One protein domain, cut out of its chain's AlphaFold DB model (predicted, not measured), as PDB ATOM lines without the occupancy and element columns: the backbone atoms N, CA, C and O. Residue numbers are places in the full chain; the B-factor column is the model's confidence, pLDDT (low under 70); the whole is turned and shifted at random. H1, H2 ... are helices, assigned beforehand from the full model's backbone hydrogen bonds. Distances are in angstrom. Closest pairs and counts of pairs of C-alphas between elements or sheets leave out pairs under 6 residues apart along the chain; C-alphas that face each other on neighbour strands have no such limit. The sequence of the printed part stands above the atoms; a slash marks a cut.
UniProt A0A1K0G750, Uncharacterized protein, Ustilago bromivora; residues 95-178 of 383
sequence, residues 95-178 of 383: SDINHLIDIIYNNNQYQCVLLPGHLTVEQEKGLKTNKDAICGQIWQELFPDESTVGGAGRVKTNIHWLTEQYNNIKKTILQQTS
ATOM      1  N   SER A  95     164.869 149.629 110.190       76.56
ATOM      2  CA  SER A  95     163.449 149.270 110.103       76.56
ATOM      3  C   SER A  95     162.883 148.736 111.424       76.56
ATOM      4  O   SER A  95     161.775 149.115 111.798       76.56
ATOM      5  N   ASP A  96     163.637 147.914 112.160       79.44
ATOM      6  CA  ASP A  96     163.213 147.406 113.476       79.44
ATOM      7  C   ASP A  96     163.176 148.527 114.526       79.44
ATOM      8  O   ASP A  96     162.322 148.533 115.414       79.44
ATOM      9  N   ILE A  97     164.103 149.488 114.422       78.44
ATOM     10  CA  ILE A  97     164.160 150.677 115.283       78.44
ATOM     11  C   ILE A  97     162.962 151.595 115.007       78.44
ATOM     12  O   ILE A  97     162.310 152.027 115.957       78.44
ATOM     13  N   ASN A  98     162.625 151.836 113.737       75.88
ATOM     14  CA  ASN A  98     161.431 152.599 113.364       75.88
ATOM     15  C   ASN A  98     160.159 151.927 113.873       75.88
ATOM     16  O   ASN A  98     159.377 152.558 114.575       75.88
ATOM     17  N   HIS A  99     160.007 150.623 113.630       83.88
ATOM     18  CA  HIS A  99     158.841 149.878 114.096       83.88
ATOM     19  C   HIS A  99     158.726 149.898 115.637       83.88
ATOM     20  O   HIS A  99     157.624 149.990 116.175       83.88
ATOM     21  N   LEU A 100     159.850 149.900 116.370       83.88
ATOM     22  CA  LEU A 100     159.873 150.066 117.833       83.88
ATOM     23  C   LEU A 100     159.383 151.454 118.263       83.88
ATOM     24  O   LEU A 100     158.614 151.557 119.222       83.88
ATOM     25  N   ILE A 101     159.827 152.507 117.575       80.81
ATOM     26  CA  ILE A 101     159.397 153.887 117.832       80.81
ATOM     27  C   ILE A 101     157.901 154.030 117.527       80.81
ATOM     28  O   ILE A 101     157.168 154.533 118.377       80.81
ATOM     29  N   ASP A 102     157.431 153.504 116.394       83.44
ATOM     30  CA  ASP A 102     156.020 153.511 115.996       83.44
ATOM     31  C   ASP A 102     155.132 152.788 117.013       83.44
ATOM     32  O   ASP A 102     154.094 153.317 117.411       83.44
ATOM     33  N   ILE A 103     155.530 151.601 117.479       86.12
ATOM     34  CA  ILE A 103     154.775 150.841 118.486       86.12
ATOM     35  C   ILE A 103     154.685 151.622 119.806       86.12
ATOM     36  O   ILE A 103     153.615 151.684 120.419       86.12
ATOM     37  N   ILE A 104     155.778 152.254 120.250       80.88
ATOM     38  CA  ILE A 104     155.778 153.079 121.470       80.88
ATOM     39  C   ILE A 104     154.921 154.339 121.280       80.88
ATOM     40  O   ILE A 104     154.140 154.675 122.170       80.88
ATOM     41  N   TYR A 105     155.036 155.021 120.139       78.19
ATOM     42  CA  TYR A 105     154.342 156.280 119.871       78.19
ATOM     43  C   TYR A 105     152.836 156.085 119.657       78.19
ATOM     44  O   TYR A 105     152.035 156.827 120.219       78.19
ATOM     45  N   ASN A 106     152.417 155.049 118.931       82.00
ATOM     46  CA  ASN A 106     150.996 154.785 118.687       82.00
ATOM     47  C   ASN A 106     150.256 154.217 119.916       82.00
ATOM     48  O   ASN A 106     149.025 154.153 119.918       82.00
ATOM     49  N   ASN A 107     150.971 153.830 120.983       84.00
ATOM     50  CA  ASN A 107     150.382 153.241 122.183       84.00
ATOM     51  C   ASN A 107     150.628 154.085 123.448       84.00
ATOM     52  O   ASN A 107     151.655 153.978 124.122       84.00
ATOM     53  N   ASN A 108     149.605 154.846 123.849       76.38
ATOM     54  CA  ASN A 108     149.605 155.680 125.059       76.38
ATOM     55  C   ASN A 108     150.033 154.933 126.342       76.38
ATOM     56  O   ASN A 108     150.640 155.533 127.229       76.38
ATOM     57  N   GLN A 109     149.740 153.631 126.472       80.81
ATOM     58  CA  GLN A 109     150.156 152.851 127.644       80.81
ATOM     59  C   GLN A 109     151.673 152.615 127.659       80.81
ATOM     60  O   GLN A 109     152.284 152.619 128.732       80.81
ATOM     61  N   TYR A 110     152.280 152.410 126.488       82.12
ATOM     62  CA  TYR A 110     153.724 152.241 126.357       82.12
ATOM     63  C   TYR A 110     154.443 153.571 126.606       82.12
ATOM     64  O   TYR A 110     155.374 153.585 127.415       82.12
ATOM     65  N   GLN A 111     153.955 154.686 126.038       76.94
ATOM     66  CA  GLN A 111     154.472 156.033 126.334       76.94
ATOM     67  C   GLN A 111     154.523 156.298 127.846       76.94
ATOM     68  O   GLN A 111     155.599 156.524 128.396       76.94
ATOM     69  N   CYS A 112     153.385 156.177 128.541       71.56
ATOM     70  CA  CYS A 112     153.287 156.463 129.975       71.56
ATOM     71  C   CYS A 112     154.240 155.625 130.845       71.56
ATOM     72  O   CYS A 112     154.684 156.095 131.887       71.56
ATOM     73  N   VAL A 113     154.550 154.380 130.470       73.81
ATOM     74  CA  VAL A 113     155.392 153.493 131.299       73.81
ATOM     75  C   VAL A 113     156.883 153.579 130.942       73.81
ATOM     76  O   VAL A 113     157.743 153.351 131.809       73.81
ATOM     77  N   LEU A 114     157.211 153.882 129.685       74.00
ATOM     78  CA  LEU A 114     158.581 153.828 129.168       74.00
ATOM     79  C   LEU A 114     159.247 155.202 129.072       74.00
ATOM     80  O   LEU A 114     160.450 155.278 129.319       74.00
ATOM     81  N   LEU A 115     158.492 156.267 128.783       70.94
ATOM     82  CA  LEU A 115     159.030 157.616 128.610       70.94
ATOM     83  C   LEU A 115     159.003 158.407 129.935       70.94
ATOM     84  O   LEU A 115     157.963 158.458 130.600       70.94
ATOM     85  N   PRO A 116     160.119 159.037 130.351       59.75
ATOM     86  CA  PRO A 116     160.125 159.976 131.474       59.75
ATOM     87  C   PRO A 116     159.156 161.150 131.242       59.75
ATOM     88  O   PRO A 116     158.979 161.594 130.115       59.75
ATOM     89  N   GLY A 117     158.536 161.665 132.308       58.59
ATOM     90  CA  GLY A 117     157.691 162.873 132.264       58.59
ATOM     91  C   GLY A 117     156.197 162.655 131.974       58.59
ATOM     92  O   GLY A 117     155.383 163.471 132.396       58.59
ATOM     93  N   HIS A 118     155.795 161.535 131.362       54.78
ATOM     94  CA  HIS A 118     154.386 161.268 131.008       54.78
ATOM     95  C   HIS A 118     153.480 160.812 132.176       54.78
ATOM     96  O   HIS A 118     152.287 160.583 131.977       54.78
ATOM     97  N   LEU A 119     154.015 160.678 133.394       55.84
ATOM     98  CA  LEU A 119     153.259 160.323 134.601       55.84
ATOM     99  C   LEU A 119     153.492 161.345 135.708       55.84
ATOM    100  O   LEU A 119     154.632 161.689 136.022       55.84
ATOM    101  N   THR A 120     152.419 161.754 136.385       57.12
ATOM    102  CA  THR A 120     152.554 162.466 137.661       57.12
ATOM    103  C   THR A 120     153.004 161.505 138.768       57.12
ATOM    104  O   THR A 120     152.718 160.305 138.731       57.12
ATOM    105  N   VAL A 121     153.639 162.034 139.820       61.12
ATOM    106  CA  VAL A 121     154.104 161.267 141.003       61.12
ATOM    107  C   VAL A 121     152.968 160.485 141.698       61.12
ATOM    108  O   VAL A 121     153.204 159.527 142.440       61.12
ATOM    109  N   GLU A 122     151.714 160.877 141.472       60.94
ATOM    110  CA  GLU A 122     150.522 160.184 141.969       60.94
ATOM    111  C   GLU A 122     150.087 159.041 141.039       60.94
ATOM    112  O   GLU A 122     149.733 157.962 141.520       60.94
ATOM    113  N   GLN A 123     150.180 159.232 139.720       58.88
ATOM    114  CA  GLN A 123     149.907 158.188 138.729       58.88
ATOM    115  C   GLN A 123     150.976 157.086 138.755       58.88
ATOM    116  O   GLN A 123     150.626 155.909 138.684       58.88
ATOM    117  N   GLU A 124     152.253 157.432 138.948       58.25
ATOM    118  CA  GLU A 124     153.357 156.466 139.091       58.25
ATOM    119  C   GLU A 124     153.146 155.516 140.290       58.25
ATOM    120  O   GLU A 124     153.426 154.320 140.208       58.25
ATOM    121  N   LYS A 125     152.556 156.009 141.389       60.66
ATOM    122  CA  LYS A 125     152.186 155.175 142.550       60.66
ATOM    123  C   LYS A 125     151.019 154.220 142.271       60.66
ATOM    124  O   LYS A 125     150.896 153.213 142.970       60.66
ATOM    125  N   GLY A 126     150.169 154.526 141.288       55.47
ATOM    126  CA  GLY A 126     149.058 153.673 140.850       55.47
ATOM    127  C   GLY A 126     149.453 152.668 139.763       55.47
ATOM    128  O   GLY A 126     149.038 151.507 139.811       55.47
ATOM    129  N   LEU A 127     150.294 153.078 138.809       58.03
ATOM    130  CA  LEU A 127     150.795 152.239 137.717       58.03
ATOM    131  C   LEU A 127     151.975 151.368 138.171       58.03
ATOM    132  O   LEU A 127     153.110 151.511 137.720       58.03
ATOM    133  N   LYS A 128     151.693 150.347 138.990       58.41
ATOM    134  CA  LYS A 128     152.644 149.243 139.230       58.41
ATOM    135  C   LYS A 128     152.709 148.264 138.040       58.41
ATOM    136  O   LYS A 128     152.753 147.045 138.214       58.41
ATOM    137  N   THR A 129     152.685 148.797 136.822       62.44
ATOM    138  CA  THR A 129     152.795 148.042 135.574       62.44
ATOM    139  C   THR A 129     154.253 147.640 135.391       62.44
ATOM    140  O   THR A 129     155.148 148.482 135.396       62.44
ATOM    141  N   ASN A 130     154.527 146.341 135.278       76.62
ATOM    142  CA  ASN A 130     155.904 145.867 135.206       76.62
ATOM    143  C   ASN A 130     156.542 146.282 133.866       76.62
ATOM    144  O   ASN A 130     156.111 145.806 132.815       76.62
ATOM    145  N   LYS A 131     157.591 147.120 133.907       80.56
ATOM    146  CA  LYS A 131     158.332 147.552 132.708       80.56
ATOM    147  C   LYS A 131     158.860 146.361 131.897       80.56
ATOM    148  O   LYS A 131     158.831 146.414 130.675       80.56
ATOM    149  N   ASP A 132     159.259 145.257 132.537       81.69
ATOM    150  CA  ASP A 132     159.655 144.022 131.835       81.69
ATOM    151  C   ASP A 132     158.499 143.357 131.079       81.69
ATOM    152  O   ASP A 132     158.717 142.805 130.005       81.69
ATOM    153  N   ALA A 133     157.272 143.421 131.605       84.50
ATOM    154  CA  ALA A 133     156.112 142.837 130.936       84.50
ATOM    155  C   ALA A 133     155.738 143.629 129.674       84.50
ATOM    156  O   ALA A 133     155.475 143.024 128.641       84.50
ATOM    157  N   ILE A 134     155.789 144.963 129.737       86.81
ATOM    158  CA  ILE A 134     155.538 145.833 128.576       86.81
ATOM    159  C   ILE A 134     156.657 145.709 127.535       86.81
ATOM    160  O   ILE A 134     156.371 145.506 126.360       86.81
ATOM    161  N   CYS A 135     157.932 145.711 127.941       84.69
ATOM    162  CA  CYS A 135     159.029 145.445 127.004       84.69
ATOM    163  C   CYS A 135     158.951 144.032 126.391       84.69
ATOM    164  O   CYS A 135     159.379 143.836 125.257       84.69
ATOM    165  N   GLY A 136     158.386 143.052 127.105       86.69
ATOM    166  CA  GLY A 136     158.100 141.717 126.572       86.69
ATOM    167  C   GLY A 136     156.936 141.678 125.573       86.69
ATOM    168  O   GLY A 136     156.986 140.886 124.638       86.69
ATOM    169  N   GLN A 137     155.925 142.538 125.737       90.00
ATOM    170  CA  GLN A 137     154.832 142.710 124.768       90.00
ATOM    171  C   GLN A 137     155.349 143.350 123.476       90.00
ATOM    172  O   GLN A 137     155.202 142.756 122.413       90.00
ATOM    173  N   ILE A 138     156.061 144.476 123.589       89.00
ATOM    174  CA  ILE A 138     156.685 145.182 122.458       89.00
ATOM    175  C   ILE A 138     157.614 144.250 121.666       89.00
ATOM    176  O   ILE A 138     157.591 144.242 120.441       89.00
ATOM    177  N   TRP A 139     158.389 143.402 122.349       90.94
ATOM    178  CA  TRP A 139     159.241 142.412 121.685       90.94
ATOM    179  C   TRP A 139     158.464 141.419 120.804       90.94
ATOM    180  O   TRP A 139     158.943 141.048 119.738       90.94
ATOM    181  N   GLN A 140     157.276 140.981 121.229       91.50
ATOM    182  CA  GLN A 140     156.432 140.061 120.453       91.50
ATOM    183  C   GLN A 140     155.634 140.757 119.348       91.50
ATOM    184  O   GLN A 140     155.235 140.106 118.390       91.50
ATOM    185  N   GLU A 141     155.414 142.062 119.479       90.69
ATOM    186  CA  GLU A 141     154.798 142.907 118.454       90.69
ATOM    187  C   GLU A 141     155.788 143.186 117.304       90.69
ATOM    188  O   GLU A 141     155.413 143.138 116.136       90.69
ATOM    189  N   LEU A 142     157.074 143.357 117.633       86.56
ATOM    190  CA  LEU A 142     158.178 143.502 116.678       86.56
ATOM    191  C   LEU A 142     158.593 142.186 116.011       86.56
ATOM    192  O   LEU A 142     158.740 142.122 114.795       86.56
ATOM    193  N   PHE A 143     158.801 141.144 116.820       87.75
ATOM    194  CA  PHE A 143     159.346 139.861 116.386       87.75
ATOM    195  C   PHE A 143     158.415 138.718 116.831       87.75
ATOM    196  O   PHE A 143     158.738 137.987 117.775       87.75
ATOM    197  N   PRO A 144     157.253 138.540 116.172       86.56
ATOM    198  CA  PRO A 144     156.268 137.519 116.545       86.56
ATOM    199  C   PRO A 144     156.801 136.084 116.400       86.56
ATOM    200  O   PRO A 144     156.346 135.187 117.107       86.56
ATOM    201  N   ASP A 145     157.788 135.878 115.523       86.44
ATOM    202  CA  ASP A 145     158.441 134.586 115.293       86.44
ATOM    203  C   ASP A 145     159.665 134.339 116.209       86.44
ATOM    204  O   ASP A 145     160.197 133.225 116.233       86.44
ATOM    205  N   GLU A 146     160.128 135.336 116.982       82.88
ATOM    206  CA  GLU A 146     161.264 135.174 117.904       82.88
ATOM    207  C   GLU A 146     160.850 134.799 119.338       82.88
ATOM    208  O   GLU A 146     159.772 135.108 119.849       82.88
ATOM    209  N   SER A 147     161.779 134.136 120.033       80.88
ATOM    210  CA  SER A 147     161.614 133.715 121.425       80.88
ATOM    211  C   SER A 147     161.367 134.898 122.365       80.88
ATOM    212  O   SER A 147     162.111 135.877 122.368       80.88
ATOM    213  N   THR A 148     160.392 134.756 123.263       77.56
ATOM    214  CA  THR A 148     160.140 135.692 124.377       77.56
ATOM    215  C   THR A 148     161.303 135.789 125.372       77.56
ATOM    216  O   THR A 148     161.404 136.761 126.125       77.56
ATOM    217  N   VAL A 149     162.188 134.788 125.411       77.81
ATOM    218  CA  VAL A 149     163.268 134.691 126.401       77.81
ATOM    219  C   VAL A 149     164.362 135.716 126.098       77.81
ATOM    220  O   VAL A 149     165.102 135.592 125.129       77.81
ATOM    221  N   GLY A 150     164.485 136.730 126.961       79.31
ATOM    222  CA  GLY A 150     165.490 137.796 126.848       79.31
ATOM    223  C   GLY A 150     165.070 138.994 125.986       79.31
ATOM    224  O   GLY A 150     165.700 140.048 126.077       79.31
ATOM    225  N   GLY A 151     163.974 138.885 125.230       82.12
ATOM    226  CA  GLY A 151     163.470 139.946 124.352       82.12
ATOM    227  C   GLY A 151     163.181 141.271 125.063       82.12
ATOM    228  O   GLY A 151     163.657 142.323 124.642       82.12
ATOM    229  N   ALA A 152     162.524 141.217 126.227       82.56
ATOM    230  CA  ALA A 152     162.276 142.397 127.061       82.56
ATOM    231  C   ALA A 152     163.568 143.142 127.460       82.56
ATOM    232  O   ALA A 152     163.577 144.370 127.541       82.56
ATOM    233  N   GLY A 153     164.669 142.412 127.675       80.81
ATOM    234  CA  GLY A 153     165.983 142.998 127.949       80.81
ATOM    235  C   GLY A 153     166.551 143.729 126.732       80.81
ATOM    236  O   GLY A 153     167.015 144.857 126.867       80.81
ATOM    237  N   ARG A 154     166.435 143.134 125.536       83.88
ATOM    238  CA  ARG A 154     166.865 143.751 124.267       83.88
ATOM    239  C   ARG A 154     166.099 145.043 123.973       83.88
ATOM    240  O   ARG A 154     166.727 146.046 123.641       83.88
ATOM    241  N   VAL A 155     164.775 145.041 124.157       82.94
ATOM    242  CA  VAL A 155     163.930 146.243 124.013       82.94
ATOM    243  C   VAL A 155     164.369 147.337 124.992       82.94
ATOM    244  O   VAL A 155     164.592 148.471 124.579       82.94
ATOM    245  N   LYS A 156     164.591 147.003 126.273       82.44
ATOM    246  CA  LYS A 156     165.099 147.965 127.270       82.44
ATOM    247  C   LYS A 156     166.448 148.572 126.887       82.44
ATOM    248  O   LYS A 156     166.615 149.781 127.025       82.44
ATOM    249  N   THR A 157     167.397 147.759 126.419       80.62
ATOM    250  CA  THR A 157     168.712 148.243 125.971       80.62
ATOM    251  C   THR A 157     168.581 149.221 124.804       80.62
ATOM    252  O   THR A 157     169.245 150.253 124.818       80.62
ATOM    253  N   ASN A 158     167.689 148.956 123.846       78.50
ATOM    254  CA  ASN A 158     167.479 149.847 122.702       78.50
ATOM    255  C   ASN A 158     166.764 151.142 123.089       78.50
ATOM    256  O   ASN A 158     167.205 152.205 122.675       78.50
ATOM    257  N   ILE A 159     165.743 151.091 123.949       80.69
ATOM    258  CA  ILE A 159     165.098 152.307 124.476       80.69
ATOM    259  C   ILE A 159     166.114 153.173 125.238       80.69
ATOM    260  O   ILE A 159     166.127 154.391 125.070       80.69
ATOM    261  N   HIS A 160     166.992 152.563 126.043       76.00
ATOM    262  CA  HIS A 160     168.056 153.291 126.741       76.00
ATOM    263  C   HIS A 160     169.025 153.953 125.753       76.00
ATOM    264  O   HIS A 160     169.289 155.145 125.873       76.00
ATOM    265  N   TRP A 161     169.494 153.205 124.750       79.69
ATOM    266  CA  TRP A 161     170.389 153.721 123.714       79.69
ATOM    267  C   TRP A 161     169.745 154.850 122.895       79.69
ATOM    268  O   TRP A 161     170.369 155.890 122.716       79.69
ATOM    269  N   LEU A 162     168.482 154.708 122.476       74.62
ATOM    270  CA  LEU A 162     167.720 155.758 121.789       74.62
ATOM    271  C   LEU A 162     167.564 157.012 122.657       74.62
ATOM    272  O   LEU A 162     167.742 158.123 122.166       74.62
ATOM    273  N   THR A 163     167.289 156.845 123.955       71.88
ATOM    274  CA  THR A 163     167.205 157.962 124.914       71.88
ATOM    275  C   THR A 163     168.555 158.675 125.052       71.88
ATOM    276  O   THR A 163     168.608 159.900 125.141       71.88
ATOM    277  N   GLU A 164     169.659 157.928 125.045       71.44
ATOM    278  CA  GLU A 164     171.018 158.472 125.069       71.44
ATOM    279  C   GLU A 164     171.358 159.221 123.770       71.44
ATOM    280  O   GLU A 164     171.799 160.367 123.838       71.44
ATOM    281  N   GLN A 165     171.069 158.643 122.594       68.44
ATOM    282  CA  GLN A 165     171.255 159.321 121.302       68.44
ATOM    283  C   GLN A 165     170.427 160.606 121.220       68.44
ATOM    284  O   GLN A 165     170.955 161.656 120.861       68.44
ATOM    285  N   TYR A 166     169.157 160.547 121.624       70.06
ATOM    286  CA  TYR A 166     168.276 161.708 121.692       70.06
ATOM    287  C   TYR A 166     168.843 162.812 122.590       70.06
ATOM    288  O   TYR A 166     168.914 163.964 122.173       70.06
ATOM    289  N   ASN A 167     169.295 162.471 123.800       68.88
ATOM    290  CA  ASN A 167     169.873 163.449 124.722       68.88
ATOM    291  C   ASN A 167     171.186 164.048 124.195       68.88
ATOM    292  O   ASN A 167     171.446 165.228 124.426       68.88
ATOM    293  N   ASN A 168     171.992 163.270 123.470       67.75
ATOM    294  CA  ASN A 168     173.198 163.770 122.815       67.75
ATOM    295  C   ASN A 168     172.840 164.758 121.690       67.75
ATOM    296  O   ASN A 168     173.353 165.874 121.686       67.75
ATOM    297  N   ILE A 169     171.883 164.415 120.820       64.38
ATOM    298  CA  ILE A 169     171.384 165.302 119.752       64.38
ATOM    299  C   ILE A 169     170.736 166.573 120.337       64.38
ATOM    300  O   ILE A 169     171.044 167.675 119.883       64.38
ATOM    301  N   LYS A 170     169.897 166.454 121.382       63.00
ATOM    302  CA  LYS A 170     169.280 167.593 122.095       63.00
ATOM    303  C   LYS A 170     170.356 168.552 122.615       63.00
ATOM    304  O   LYS A 170     170.227 169.759 122.422       63.00
ATOM    305  N   LYS A 171     171.427 168.029 123.227       65.88
ATOM    306  CA  LYS A 171     172.569 168.840 123.684       65.88
ATOM    307  C   LYS A 171     173.263 169.550 122.523       65.88
ATOM    308  O   LYS A 171     173.460 170.755 122.618       65.88
ATOM    309  N   THR A 172     173.562 168.852 121.424       55.16
ATOM    310  CA  THR A 172     174.193 169.459 120.237       55.16
ATOM    311  C   THR A 172     173.367 170.622 119.673       55.16
ATOM    312  O   THR A 172     173.916 171.692 119.420       55.16
ATOM    313  N   ILE A 173     172.047 170.457 119.535       56.88
ATOM    314  CA  ILE A 173     171.153 171.511 119.019       56.88
ATOM    315  C   ILE A 173     171.068 172.698 119.995       56.88
ATOM    316  O   ILE A 173     171.093 173.856 119.571       56.88
ATOM    317  N   LEU A 174     170.994 172.435 121.305       53.72
ATOM    318  CA  LEU A 174     170.923 173.490 122.319       53.72
ATOM    319  C   LEU A 174     172.209 174.335 122.347       53.72
ATOM    320  O   LEU A 174     172.125 175.560 122.357       53.72
ATOM    321  N   GLN A 175     173.376 173.689 122.256       54.69
ATOM    322  CA  GLN A 175     174.690 174.346 122.172       54.69
ATOM    323  C   GLN A 175     174.834 175.200 120.899       54.69
ATOM    324  O   GLN A 175     175.336 176.321 120.953       54.69
ATOM    325  N   GLN A 176     174.326 174.719 119.757       45.59
ATOM    326  CA  GLN A 176     174.285 175.501 118.513       45.59
ATOM    327  C   GLN A 176     173.355 176.721 118.601       45.59
ATOM    328  O   GLN A 176     173.612 177.737 117.958       45.59
ATOM    329  N   THR A 177     172.290 176.644 119.405       46.50
ATOM    330  CA  THR A 177     171.292 177.718 119.536       46.50
ATOM    331  C   THR A 177     171.727 178.800 120.534       46.50
ATOM    332  O   THR A 177     171.477 179.984 120.305       46.50
ATOM    333  N   SER A 178     172.402 178.430 121.629       43.91
ATOM    334  CA  SER A 178     172.849 179.381 122.660       43.91
ATOM    335  C   SER A 178     174.087 180.193 122.252       43.91
ATOM    336  O   SER A 178     174.226 181.344 122.670       43.91
TER     337      SER A 178
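What this domain is: This is residues 95 to 178 of the 383 residues of an uncharacterized protein of Ustilago bromivora (UniProt A0A1K0G750). One long helix, H5, packs with its first turns across H4 at nearly a right angle, and its far half, residues 164 to 178, sticks out as a bare arm. H1 packs on the last turns of H4, residues 138 to 142, at a steep tilt, H2 lies near the other end of H4, at residues 131 to 134, and the short H3 lies off by itself in the stretch between H2 and H4. The printed part has 84 residues with five named helices, in the order H1, H2, H3, H4, H5, and no named strand; its class is all helix. It is only just loose, close to compact, with a radius of gyration of the C-alphas of 14.6 A, and spans 46 by 35 by 21 A.

Where its parts are: Find C-alpha 151 at (163.470, 139.946, 124.352); from there H5, residues 151 to 178, runs 40.6 A to C-alpha 178 at (172.849, 179.381, 122.660). Just before it comes H4, residues 131 to 142, 16.5 A long. Go back to C-alpha 95 at (163.449, 149.270, 110.103), where H1, residues 95 to 106, begins its 16.1 A. H2 follows at residues 108 to 114, and H3 at residues 121 to 126.

How they stand to each other: Look first at residues 151 to 156, the part of H5 that touches H4: the closest C-alphas are those of Gly 136 and Ala 152, 4.3 A apart, and the lines are about perpendicular at 86 degrees. H4 is the hub, touching three helices. With residues 138 to 142 alone it touches H1, closest at the C-alphas of Leu 100 and Leu 142, 6.9 A apart; these two run opposite ways at a steep tilt of 58 degrees. With residues 131 to 134 alone it only just touches H2, with 3 pairs of C-alphas within 8 A; the closest are those of Val 113 and Lys 131, 6.8 A apart, at a steep tilt of 57 degrees, opposite ways. H1 and H2 only just touch, with 3 pairs of C-alphas within 8 A, and only at the corner by their link; the closest are the C-alphas of Ile 104 and Tyr 110, 5.4 A apart. H1 and H5 are near each other, with 10 pairs of C-alphas within 10 A. H2 and H5 are only just apart, closest 8.2 A. H3 touches no helix. In the backbones of H1, H2, H4 and H5 every O i to N i+4 pair is within hydrogen-bond range; in H3, 1 of 2 is.

The domain as a whole: The C-alphas farthest apart, those of Asp 145 and Ser 178, are 47.6 A apart. Without the free-standing residues 164 to 178, the body spans 37 by 22 by 20 A. The printed part has no cut and no long link. Mean pLDDT of the printed part is 73.7; look for values under 70 at residues 116 to 129, 165 and 167 to 178.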